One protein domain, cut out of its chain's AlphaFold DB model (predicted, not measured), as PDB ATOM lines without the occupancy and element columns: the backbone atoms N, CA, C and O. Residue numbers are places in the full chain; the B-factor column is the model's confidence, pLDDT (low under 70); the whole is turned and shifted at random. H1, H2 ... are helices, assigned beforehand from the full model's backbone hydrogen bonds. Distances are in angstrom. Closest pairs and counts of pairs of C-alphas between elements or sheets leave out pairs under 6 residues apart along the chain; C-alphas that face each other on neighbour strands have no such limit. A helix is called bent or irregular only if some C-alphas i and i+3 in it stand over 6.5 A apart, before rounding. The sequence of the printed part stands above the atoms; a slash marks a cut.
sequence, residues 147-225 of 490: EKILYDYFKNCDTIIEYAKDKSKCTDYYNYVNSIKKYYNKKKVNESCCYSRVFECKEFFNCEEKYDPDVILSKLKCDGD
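This is residues 147 to 225 of the 490 residues of the protein "Variable surface protein Vir24" of Plasmodium vivax India VII (UniProt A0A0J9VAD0). Picture a long helical hairpin, H1 running one way and the longer H2 folding back beside it, with the short helix H4 packed along H2; the tiny helix H3 lies in the loops at the end away from the hairpin's tight turn. The printed part has 79 residues with four named helices, in the order H1, H2, H3, H4, and no named strand. The class is all helix, and the helices hold 52 of the printed residues. The whole is compact, with a radius of gyration of the C-alphas of 13.0 A, yet elongated in outline, spanning 40 by 21 by 18 A.

Start with H1, residues 147 to 163, and go on to H2, residues 167 to 190: the two form a helical hairpin, touching and running opposite ways. Look for their closest C-alphas at Ile 160 and Tyr 173, 6.4 A apart; the tilt is a shallow 34 degrees, only just short of steep. Further on comes H3, residues 198 to 201, which touches no helix; it is only just apart from H2, at 8.2 A. Last is H4, residues 213 to 219, which touches residues 174 to 184 of H2 at a shallow tilt of 30 degrees, opposite ways. There the closest C-alphas, of Lys 181 and Pro 213, are 5.8 A apart. H4 and H1 only just touch, with 3 pairs of C-alphas within 8 A, through residues 157 to 161 of H1. They run the same way at a shallow tilt of 5 degrees, and their closest C-alphas are Ile 161 and Lys 219, 6.9 A apart. The helix packing is mostly aligned, with the three touching pairs at shallow tilts. On the backbone, O i to N i+4 pairs are within hydrogen-bond range in 11 of 13 cases in H1, 15 of 20 in H2 and 2 of 3 in H4; H3 is too short for such a pair.

Find C-alpha 147 at (143.302, 201.851, 144.518), where H1 begins; it runs 23.5 A, with a kink of 56 degrees near residue 156, and is irregular, C-alphas 155 and 158 being 7.7 A apart. H2 begins at C-alpha 167, (158.382, 182.813, 128.317), and runs 34.7 A, with a kink of 30 degrees near residue 179; it is irregular too, C-alphas 168 and 171 being 7.3 A apart. H3 has four residues. H4 runs 9.9 A to C-alpha 219 at (163.318, 192.311, 135.998).

The two C-alphas farthest apart are those of Ser 168 and Ser 196, at 41.0 A. The printed part has no cut. The link from H1 to H2 is tight, that from H2 to H3 is short, and that from H3 to H4 is long, with 11 residues. Mean pLDDT of the printed part is 89.3; look for low confidence in this predicted model at residues 224 to 225, which are under 70.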
ATOM      1  N   GLU A 147     142.673 202.382 143.306       92.19
ATOM      2  CA  GLU A 147     143.302 201.851 144.518       92.19
ATOM      3  C   GLU A 147     143.398 200.328 144.491       92.19
ATOM      4  O   GLU A 147     144.477 199.788 144.728       92.19
ATOM      5  N   LYS A 148     142.319 199.634 144.111       93.19
ATOM      6  CA  LYS A 148     142.314 198.176 143.928       93.19
ATOM      7  C   LYS A 148     143.391 197.733 142.945       93.19
ATOM      8  O   LYS A 148     144.128 196.796 143.235       93.19
ATOM      9  N   ILE A 149     143.487 198.399 141.791       92.56
ATOM     10  CA  ILE A 149     144.476 198.079 140.749       92.56
ATOM     11  C   ILE A 149     145.894 198.112 141.326       92.56
ATOM     12  O   ILE A 149     146.691 197.209 141.065       92.56
ATOM     13  N   LEU A 150     146.201 199.143 142.116       94.94
ATOM     14  CA  LEU A 150     147.510 199.321 142.735       94.94
ATOM     15  C   LEU A 150     147.745 198.337 143.880       94.94
ATOM     16  O   LEU A 150     148.790 197.691 143.913       94.94
ATOM     17  N   TYR A 151     146.767 198.163 144.765       94.88
ATOM     18  CA  TYR A 151     146.839 197.200 145.859       94.88
ATOM     19  C   TYR A 151     147.093 195.780 145.338       94.88
ATOM     20  O   TYR A 151     148.026 195.108 145.781       94.88
ATOM     21  N   ASP A 152     146.318 195.344 144.341       94.25
ATOM     22  CA  ASP A 152     146.486 194.046 143.689       94.25
ATOM     23  C   ASP A 152     147.867 193.917 143.051       94.25
ATOM     24  O   ASP A 152     148.522 192.889 143.214       94.25
ATOM     25  N   TYR A 153     148.330 194.956 142.353       95.56
ATOM     26  CA  TYR A 153     149.666 194.980 141.770       95.56
ATOM     27  C   TYR A 153     150.744 194.727 142.830       95.56
ATOM     28  O   TYR A 153     151.518 193.781 142.675       95.56
ATOM     29  N   PHE A 154     150.742 195.479 143.937       95.50
ATOM     30  CA  PHE A 154     151.729 195.314 145.010       95.50
ATOM     31  C   PHE A 154     151.687 193.914 145.632       95.50
ATOM     32  O   PHE A 154     152.736 193.328 145.900       95.50
ATOM     33  N   LYS A 155     150.491 193.342 145.819       94.25
ATOM     34  CA  LYS A 155     150.327 191.975 146.343       94.25
ATOM     35  C   LYS A 155     150.746 190.886 145.356       94.25
ATOM     36  O   LYS A 155     151.026 189.768 145.777       94.25
ATOM     37  N   ASN A 156     150.800 191.200 144.066       95.19
ATOM     38  CA  ASN A 156     151.131 190.251 143.012       95.19
ATOM     39  C   ASN A 156     152.571 190.395 142.490       95.19
ATOM     40  O   ASN A 156     153.001 189.523 141.739       95.19
ATOM     41  N   CYS A 157     153.320 191.446 142.855       95.12
ATOM     42  CA  CYS A 157     154.647 191.747 142.298       95.12
ATOM     43  C   CYS A 157     155.616 190.555 142.311       95.12
ATOM     44  O   CYS A 157     156.210 190.248 141.276       95.12
ATOM     45  N   ASP A 158     155.748 189.862 143.444       94.38
ATOM     46  CA  ASP A 158     156.679 188.733 143.567       94.38
ATOM     47  C   ASP A 158     156.268 187.567 142.655       94.38
ATOM     48  O   ASP A 158     157.092 187.029 141.912       94.38
ATOM     49  N   THR A 159     154.972 187.237 142.623       95.12
ATOM     50  CA  THR A 159     154.432 186.195 141.738       95.12
ATOM     51  C   THR A 159     154.542 186.575 140.264       95.12
ATOM     52  O   THR A 159     154.814 185.713 139.436       95.12
ATOM     53  N   ILE A 160     154.372 187.852 139.917       94.69
ATOM     54  CA  ILE A 160     154.555 188.346 138.547       94.69
ATOM     55  C   ILE A 160     155.996 188.111 138.088       94.69
ATOM     56  O   ILE A 160     156.205 187.559 137.009       94.69
ATOM     57  N   ILE A 161     156.986 188.479 138.911       93.50
ATOM     58  CA  ILE A 161     158.408 188.251 138.602       93.50
ATOM     59  C   ILE A 161     158.693 186.753 138.453       93.50
ATOM     60  O   ILE A 161     159.433 186.343 137.557       93.50
ATOM     61  N   GLU A 162     158.126 185.924 139.330       94.12
ATOM     62  CA  GLU A 162     158.315 184.478 139.289       94.12
ATOM     63  C   GLU A 162     157.695 183.847 138.036       94.12
ATOM     64  O   GLU A 162     158.381 183.123 137.312       94.12
ATOM     65  N   TYR A 163     156.426 184.134 137.756       92.25
ATOM     66  CA  TYR A 163     155.682 183.522 136.656       92.25
ATOM     67  C   TYR A 163     156.127 184.037 135.287       92.25
ATOM     68  O   TYR A 163     156.068 183.289 134.314       92.25
ATOM     69  N   ALA A 164     156.652 185.260 135.196       91.19
ATOM     70  CA  ALA A 164     157.230 185.778 133.959       91.19
ATOM     71  C   ALA A 164     158.519 185.057 133.521       91.19
ATOM     72  O   ALA A 164     158.959 185.240 132.389       91.19
ATOM     73  N   LYS A 165     159.117 184.201 134.365       90.50
ATOM     74  CA  LYS A 165     160.197 183.292 133.932       90.50
ATOM     75  C   LYS A 165     159.714 182.290 132.879       90.50
ATOM     76  O   LYS A 165     160.516 181.817 132.073       90.50
ATOM     77  N   ASP A 166     158.419 181.972 132.872       88.56
ATOM     78  CA  ASP A 166     157.785 181.255 131.772       88.56
ATOM     79  C   ASP A 166     157.600 182.211 130.586       88.56
ATOM     80  O   ASP A 166     156.751 183.109 130.596       88.56
ATOM     81  N   LYS A 167     158.393 181.989 129.533       84.00
ATOM     82  CA  LYS A 167     158.382 182.813 128.317       84.00
ATOM     83  C   LYS A 167     156.997 182.913 127.679       84.00
ATOM     84  O   LYS A 167     156.696 183.941 127.082       84.00
ATOM     85  N   SER A 168     156.149 181.890 127.817       85.75
ATOM     86  CA  SER A 168     154.803 181.895 127.232       85.75
ATOM     87  C   SER A 168     153.856 182.900 127.899       85.75
ATOM     88  O   SER A 168     152.940 183.389 127.244       85.75
ATOM     89  N   LYS A 169     154.099 183.244 129.172       85.81
ATOM     90  CA  LYS A 169     153.284 184.177 129.972       85.81
ATOM     91  C   LYS A 169     153.937 185.551 130.151       85.81
ATOM     92  O   LYS A 169     153.265 186.504 130.542       85.81
ATOM     93  N   CYS A 170     155.241 185.665 129.887       89.81
ATOM     94  CA  CYS A 170     156.030 186.868 130.167       89.81
ATOM     95  C   CYS A 170     155.452 188.131 129.513       89.81
ATOM     96  O   CYS A 170     155.287 189.145 130.188       89.81
ATOM     97  N   THR A 171     155.074 188.059 128.233       89.06
ATOM     98  CA  THR A 171     154.506 189.195 127.488       89.06
ATOM     99  C   THR A 171     153.221 189.729 128.123       89.06
ATOM    100  O   THR A 171     153.037 190.942 128.214       89.06
ATOM    101  N   ASP A 172     152.348 188.852 128.623       88.81
ATOM    102  CA  ASP A 172     151.105 189.266 129.282       88.81
ATOM    103  C   ASP A 172     151.384 189.993 130.601       88.81
ATOM    104  O   ASP A 172     150.792 191.041 130.872       88.81
ATOM    105  N   TYR A 173     152.323 189.482 131.400       91.56
ATOM    106  CA  TYR A 173     152.750 190.144 132.633       91.56
ATOM    107  C   TYR A 173     153.456 191.473 132.367       91.56
ATOM    108  O   TYR A 173     153.197 192.448 133.071       91.56
ATOM    109  N   TYR A 174     154.292 191.542 131.333       92.06
ATOM    110  CA  TYR A 174     154.933 192.783 130.907       92.06
ATOM    111  C   TYR A 174     153.889 193.838 130.531       92.06
ATOM    112  O   TYR A 174     153.920 194.958 131.042       92.06
ATOM    113  N   ASN A 175     152.910 193.470 129.700       90.94
ATOM    114  CA  ASN A 175     151.823 194.362 129.299       90.94
ATOM    115  C   ASN A 175     150.981 194.817 130.497       90.94
ATOM    116  O   ASN A 175     150.660 196.004 130.606       90.94
ATOM    117  N   TYR A 176     150.673 193.901 131.417       91.38
ATOM    118  CA  TYR A 176     149.982 194.223 132.660       91.38
ATOM    119  C   TYR A 176     150.761 195.256 133.481       91.38
ATOM    120  O   TYR A 176     150.234 196.340 133.725       91.38
ATOM    121  N   VAL A 177     152.027 194.996 133.829       94.38
ATOM    122  CA  VAL A 177     152.845 195.926 134.632       94.38
ATOM    123  C   VAL A 177     153.031 197.268 133.918       94.38
ATOM    124  O   VAL A 177     152.945 198.322 134.547       94.38
ATOM    125  N   ASN A 178     153.208 197.265 132.596       93.31
ATOM    126  CA  ASN A 178     153.313 198.499 131.824       93.31
ATOM    127  C   ASN A 178     152.025 199.339 131.897       93.31
ATOM    128  O   ASN A 178     152.099 200.566 131.981       93.31
ATOM    129  N   SER A 179     150.849 198.705 131.939       91.69
ATOM    130  CA  SER A 179     149.574 199.412 132.134       91.69
ATOM    131  C   SER A 179     149.436 200.041 133.532       91.69
ATOM    132  O   SER A 179     148.824 201.105 133.665       91.69
ATOM    133  N   ILE A 180     150.066 199.453 134.562       94.62
ATOM    134  CA  ILE A 180     150.041 199.959 135.948       94.62
ATOM    135  C   ILE A 180     150.745 201.314 136.084       94.62
ATOM    136  O   ILE A 180     150.318 202.136 136.898       94.62
ATOM    137  N   LYS A 181     151.759 201.605 135.253       94.06
ATOM    138  CA  LYS A 181     152.532 202.866 135.292       94.06
ATOM    139  C   LYS A 181     151.667 204.114 135.393       94.06
ATOM    140  O   LYS A 181     151.973 205.013 136.169       94.06
ATOM    141  N   LYS A 182     150.580 204.173 134.618       93.44
ATOM    142  CA  LYS A 182     149.663 205.321 134.614       93.44
ATOM    143  C   LYS A 182     149.080 205.570 136.007       93.44
ATOM    144  O   LYS A 182     149.101 206.704 136.480       93.44
ATOM    145  N   TYR A 183     148.570 204.521 136.651       93.56
ATOM    146  CA  TYR A 183     147.947 204.604 137.972       93.56
ATOM    147  C   TYR A 183     148.989 204.879 139.056       93.56
ATOM    148  O   TYR A 183     148.791 205.757 139.896       93.56
ATOM    149  N   TYR A 184     150.137 204.205 138.980       94.75
ATOM    150  CA  TYR A 184     151.226 204.385 139.934       94.75
ATOM    151  C   TYR A 184     151.770 205.818 139.899       94.75
ATOM    152  O   TYR A 184     151.850 206.470 140.938       94.75
ATOM    153  N   ASN A 185     152.041 206.365 138.709       94.06
ATOM    154  CA  ASN A 185     152.525 207.738 138.557       94.06
ATOM    155  C   ASN A 185     151.478 208.774 138.974       94.06
ATOM    156  O   ASN A 185     151.833 209.773 139.596       94.06
ATOM    157  N   LYS A 186     150.189 208.534 138.693       93.62
ATOM    158  CA  LYS A 186     149.107 209.404 139.174       93.62
ATOM    159  C   LYS A 186     149.127 209.504 140.704       93.62
ATOM    160  O   LYS A 186     149.167 210.613 141.229       93.62
ATOM    161  N   LYS A 187     149.173 208.372 141.413       92.44
ATOM    162  CA  LYS A 187     149.185 208.356 142.886       92.44
ATOM    163  C   LYS A 187     150.503 208.880 143.473       92.44
ATOM    164  O   LYS A 187     150.490 209.714 144.376       92.44
ATOM    165  N   LYS A 188     151.650 208.472 142.922       91.44
ATOM    166  CA  LYS A 188     152.986 208.889 143.387       91.44
ATOM    167  C   LYS A 188     153.255 210.378 143.169       91.44
ATOM    168  O   LYS A 188     153.713 211.047 144.092       91.44
ATOM    169  N   VAL A 189     152.990 210.886 141.963       88.88
ATOM    170  CA  VAL A 189     153.360 212.248 141.543       88.88
ATOM    171  C   VAL A 189     152.200 213.219 141.739       88.88
ATOM    172  O   VAL A 189     152.331 214.174 142.501       88.88
ATOM    173  N   ASN A 190     151.052 212.975 141.101       87.62
ATOM    174  CA  ASN A 190     149.956 213.953 141.081       87.62
ATOM    175  C   ASN A 190     149.263 214.064 142.444       87.62
ATOM    176  O   ASN A 190     148.894 215.158 142.861       87.62
ATOM    177  N   GLU A 191     149.098 212.938 143.139       86.81
ATOM    178  CA  GLU A 191     148.457 212.883 144.458       86.81
ATOM    179  C   GLU A 191     149.475 212.837 145.607       86.81
ATOM    180  O   GLU A 191     149.093 212.886 146.769       86.81
ATOM    181  N   SER A 192     150.780 212.832 145.305       86.50
ATOM    182  CA  SER A 192     151.854 212.945 146.303       86.50
ATOM    183  C   SER A 192     151.806 211.883 147.415       86.50
ATOM    184  O   SER A 192     152.204 212.156 148.554       86.50
ATOM    185  N   CYS A 193     151.379 210.655 147.090       88.44
ATOM    186  CA  CYS A 193     151.285 209.541 148.042       88.44
ATOM    187  C   CYS A 193     152.621 209.164 148.702       88.44
ATOM    188  O   CYS A 193     152.615 208.569 149.772       88.44
ATOM    189  N   CYS A 194     153.761 209.523 148.102       87.25
ATOM    190  CA  CYS A 194     155.094 209.268 148.666       87.25
ATOM    191  C   CYS A 194     155.746 210.486 149.319       87.25
ATOM    192  O   CYS A 194     156.908 210.417 149.711       87.25
ATOM    193  N   TYR A 195     155.015 211.597 149.420       82.06
ATOM    194  CA  TYR A 195     155.536 212.849 149.952       82.06
ATOM    195  C   TYR A 195     154.609 213.383 151.044       82.06
ATOM    196  O   TYR A 195     154.801 213.098 152.222       82.06
ATOM    197  N   SER A 196     153.576 214.134 150.667       78.38
ATOM    198  CA  SER A 196     152.698 214.833 151.607       78.38
ATOM    199  C   SER A 196     151.478 214.017 152.039       78.38
ATOM    200  O   SER A 196     150.964 214.252 153.129       78.38
ATOM    201  N   ARG A 197     151.028 213.043 151.234       79.12
ATOM    202  CA  ARG A 197     149.800 212.261 151.483       79.12
ATOM    203  C   ARG A 197     150.054 210.812 151.899       79.12
ATOM    204  O   ARG A 197     149.204 209.948 151.709       79.12
ATOM    205  N   VAL A 198     151.216 210.534 152.491       77.69
ATOM    206  CA  VAL A 198     151.626 209.167 152.868       77.69
ATOM    207  C   VAL A 198     150.583 208.477 153.745       77.69
ATOM    208  O   VAL A 198     150.284 207.315 153.516       77.69
ATOM    209  N   PHE A 199     149.985 209.184 154.709       74.62
ATOM    210  CA  PHE A 199     148.972 208.601 155.596       74.62
ATOM    211  C   PHE A 199     147.672 208.235 154.878       74.62
ATOM    212  O   PHE A 199     147.095 207.201 155.191       74.62
ATOM    213  N   GLU A 200     147.240 209.048 153.912       79.50
ATOM    214  CA  GLU A 200     146.021 208.798 153.134       79.50
ATOM    215  C   GLU A 200     146.203 207.607 152.188       79.50
ATOM    216  O   GLU A 200     145.268 206.850 151.960       79.50
ATOM    217  N   CYS A 201     147.418 207.406 151.668       85.25
ATOM    218  CA  CYS A 201     147.686 206.348 150.698       85.25
ATOM    219  C   CYS A 201     148.239 205.055 151.308       85.25
ATOM    220  O   CYS A 201     148.335 204.051 150.605       85.25
ATOM    221  N   LYS A 202     148.632 205.056 152.590       82.50
ATOM    222  CA  LYS A 202     149.380 203.955 153.227       82.50
ATOM    223  C   LYS A 202     148.680 202.599 153.119       82.50
ATOM    224  O   LYS A 202     149.348 201.570 153.093       82.50
ATOM    225  N   GLU A 203     147.351 202.596 153.079       81.31
ATOM    226  CA  GLU A 203     146.558 201.365 153.027       81.31
ATOM    227  C   GLU A 203     146.645 200.651 151.670       81.31
ATOM    228  O   GLU A 203     146.518 199.427 151.618       81.31
ATOM    229  N   PHE A 204     146.909 201.385 150.583       86.44
ATOM    230  CA  PHE A 204     146.861 200.844 149.221       86.44
ATOM    231  C   PHE A 204     148.106 201.096 148.372       86.44
ATOM    232  O   PHE A 204     148.286 200.442 147.343       86.44
ATOM    233  N   PHE A 205     148.970 202.026 148.778       92.62
ATOM    234  CA  PHE A 205     150.128 202.456 148.007       92.62
ATOM    235  C   PHE A 205     151.445 202.121 148.704       92.62
ATOM    236  O   PHE A 205     151.653 202.481 149.861       92.62
ATOM    237  N   ASN A 206     152.373 201.495 147.972       90.94
ATOM    238  CA  ASN A 206     153.736 201.264 148.439       90.94
ATOM    239  C   ASN A 206     154.738 202.139 147.662       90.94
ATOM    240  O   ASN A 206     154.785 202.114 146.433       90.94
ATOM    241  N   CYS A 207     155.535 202.912 148.403       90.69
ATOM    242  CA  CYS A 207     156.531 203.846 147.875       90.69
ATOM    243  C   CYS A 207     157.947 203.266 147.752       90.69
ATOM    244  O   CYS A 207     158.839 203.967 147.277       90.69
ATOM    245  N   GLU A 208     158.181 202.026 148.186       91.31
ATOM    246  CA  GLU A 208     159.478 201.373 148.028       91.31
ATOM    247  C   GLU A 208     159.809 201.190 146.540       91.31
ATOM    248  O   GLU A 208     159.026 200.629 145.773       91.31
ATOM    249  N   GLU A 209     161.017 201.588 146.141       91.25
ATOM    250  CA  GLU A 209     161.472 201.557 144.743       91.25
ATOM    251  C   GLU A 209     161.399 200.166 144.105       91.25
ATOM    252  O   GLU A 209     161.219 200.033 142.897       91.25
ATOM    253  N   LYS A 210     161.495 199.101 144.910       94.06
ATOM    254  CA  LYS A 210     161.412 197.719 144.420       94.06
ATOM    255  C   LYS A 210     160.063 197.388 143.771       94.06
ATOM    256  O   LYS A 210     160.028 196.440 142.985       94.06
ATOM    257  N   TYR A 211     159.011 198.141 144.104       95.31
ATOM    258  CA  TYR A 211     157.664 198.039 143.539       95.31
ATOM    259  C   TYR A 211     157.385 199.088 142.461       95.31
ATOM    260  O   TYR A 211     156.251 199.211 142.009       95.31
ATOM    261  N   ASP A 212     158.382 199.866 142.049       95.81
ATOM    262  CA  ASP A 212     158.206 200.771 140.928       95.81
ATOM    263  C   ASP A 212     157.968 199.954 139.639       95.81
ATOM    264  O   ASP A 212     158.743 199.032 139.353       95.81
ATOM    265  N   PRO A 213     156.921 200.242 138.841       96.06
ATOM    266  CA  PRO A 213     156.648 199.486 137.625       96.06
ATOM    267  C   PRO A 213     157.822 199.447 136.646       96.06
ATOM    268  O   PRO A 213     158.018 198.413 136.011       96.06
ATOM    269  N   ASP A 214     158.631 200.505 136.537       95.75
ATOM    270  CA  ASP A 214     159.832 200.486 135.690       95.75
ATOM    271  C   ASP A 214     160.879 199.483 136.205       95.75
ATOM    272  O   ASP A 214     161.464 198.733 135.420       95.75
ATOM    273  N   VAL A 215     161.040 199.393 137.528       95.75
ATOM    274  CA  VAL A 215     161.940 198.434 138.191       95.75
ATOM    275  C   VAL A 215     161.425 196.998 138.072       95.75
ATOM    276  O   VAL A 215     162.214 196.064 137.915       95.75
ATOM    277  N   ILE A 216     160.109 196.781 138.143       96.12
ATOM    278  CA  ILE A 216     159.531 195.452 137.911       96.12
ATOM    279  C   ILE A 216     159.734 195.038 136.453       96.12
ATOM    280  O   ILE A 216     160.215 193.933 136.214       96.12
ATOM    281  N   LEU A 217     159.445 195.913 135.484       95.31
ATOM    282  CA  LEU A 217     159.625 195.608 134.059       95.31
ATOM    283  C   LEU A 217     161.073 195.262 133.716       95.31
ATOM    284  O   LEU A 217     161.294 194.301 132.986       95.31
ATOM    285  N   SER A 218     162.062 195.965 134.280       93.75
ATOM    286  CA  SER A 218     163.477 195.646 134.040       93.75
ATOM    287  C   SER A 218     163.888 194.264 134.568       93.75
ATOM    288  O   SER A 218     164.911 193.723 134.152       93.75
ATOM    289  N   LYS A 219     163.114 193.680 135.494       93.62
ATOM    290  CA  LYS A 219     163.318 192.311 135.998       93.62
ATOM    291  C   LYS A 219     162.636 191.252 135.125       93.62
ATOM    292  O   LYS A 219     163.044 190.090 135.184       93.62
ATOM    293  N   LEU A 220     161.632 191.617 134.322       92.38
ATOM    294  CA  LEU A 220     160.947 190.696 133.410       92.38
ATOM    295  C   LEU A 220     161.810 190.484 132.155       92.38
ATOM    296  O   LEU A 220     161.816 191.295 131.234       92.38
ATOM    297  N   LYS A 221     162.565 189.384 132.114       81.75
ATOM    298  CA  LYS A 221     163.413 189.009 130.969       81.75
ATOM    299  C   LYS A 221     162.595 188.288 129.890       81.75
ATOM    300  O   LYS A 221     162.774 187.090 129.678       81.75
ATOM    301  N   CYS A 222     161.665 188.994 129.254       83.12
ATOM    302  CA  CYS A 222     160.877 188.432 128.157       83.12
ATOM    303  C   CYS A 222     161.730 188.367 126.879       83.12
ATOM    304  O   CYS A 222     162.210 189.396 126.410       83.12
ATOM    305  N   ASP A 223     161.922 187.171 126.314       71.56
ATOM    306  CA  ASP A 223     162.586 187.012 125.015       71.56
ATOM    307  C   ASP A 223     161.642 187.473 123.901       71.56
ATOM    308  O   ASP A 223     160.580 186.887 123.689       71.56
ATOM    309  N   GLY A 224     162.040 188.526 123.193       56.34
ATOM    310  CA  GLY A 224     161.196 189.211 122.221       56.34
ATOM    311  C   GLY A 224     161.295 190.709 122.442       56.34
ATOM    312  O   GLY A 224     160.595 191.275 123.270       56.34
ATOM    313  N   ASP A 225     162.232 191.303 121.719       49.00
ATOM    314  CA  ASP A 225     162.595 192.714 121.658       49.00
ATOM    315  C   ASP A 225     161.496 193.726 122.074       49.00
ATOM    316  O   ASP A 225     160.678 194.180 121.274       49.00
TER     317      ASP A 225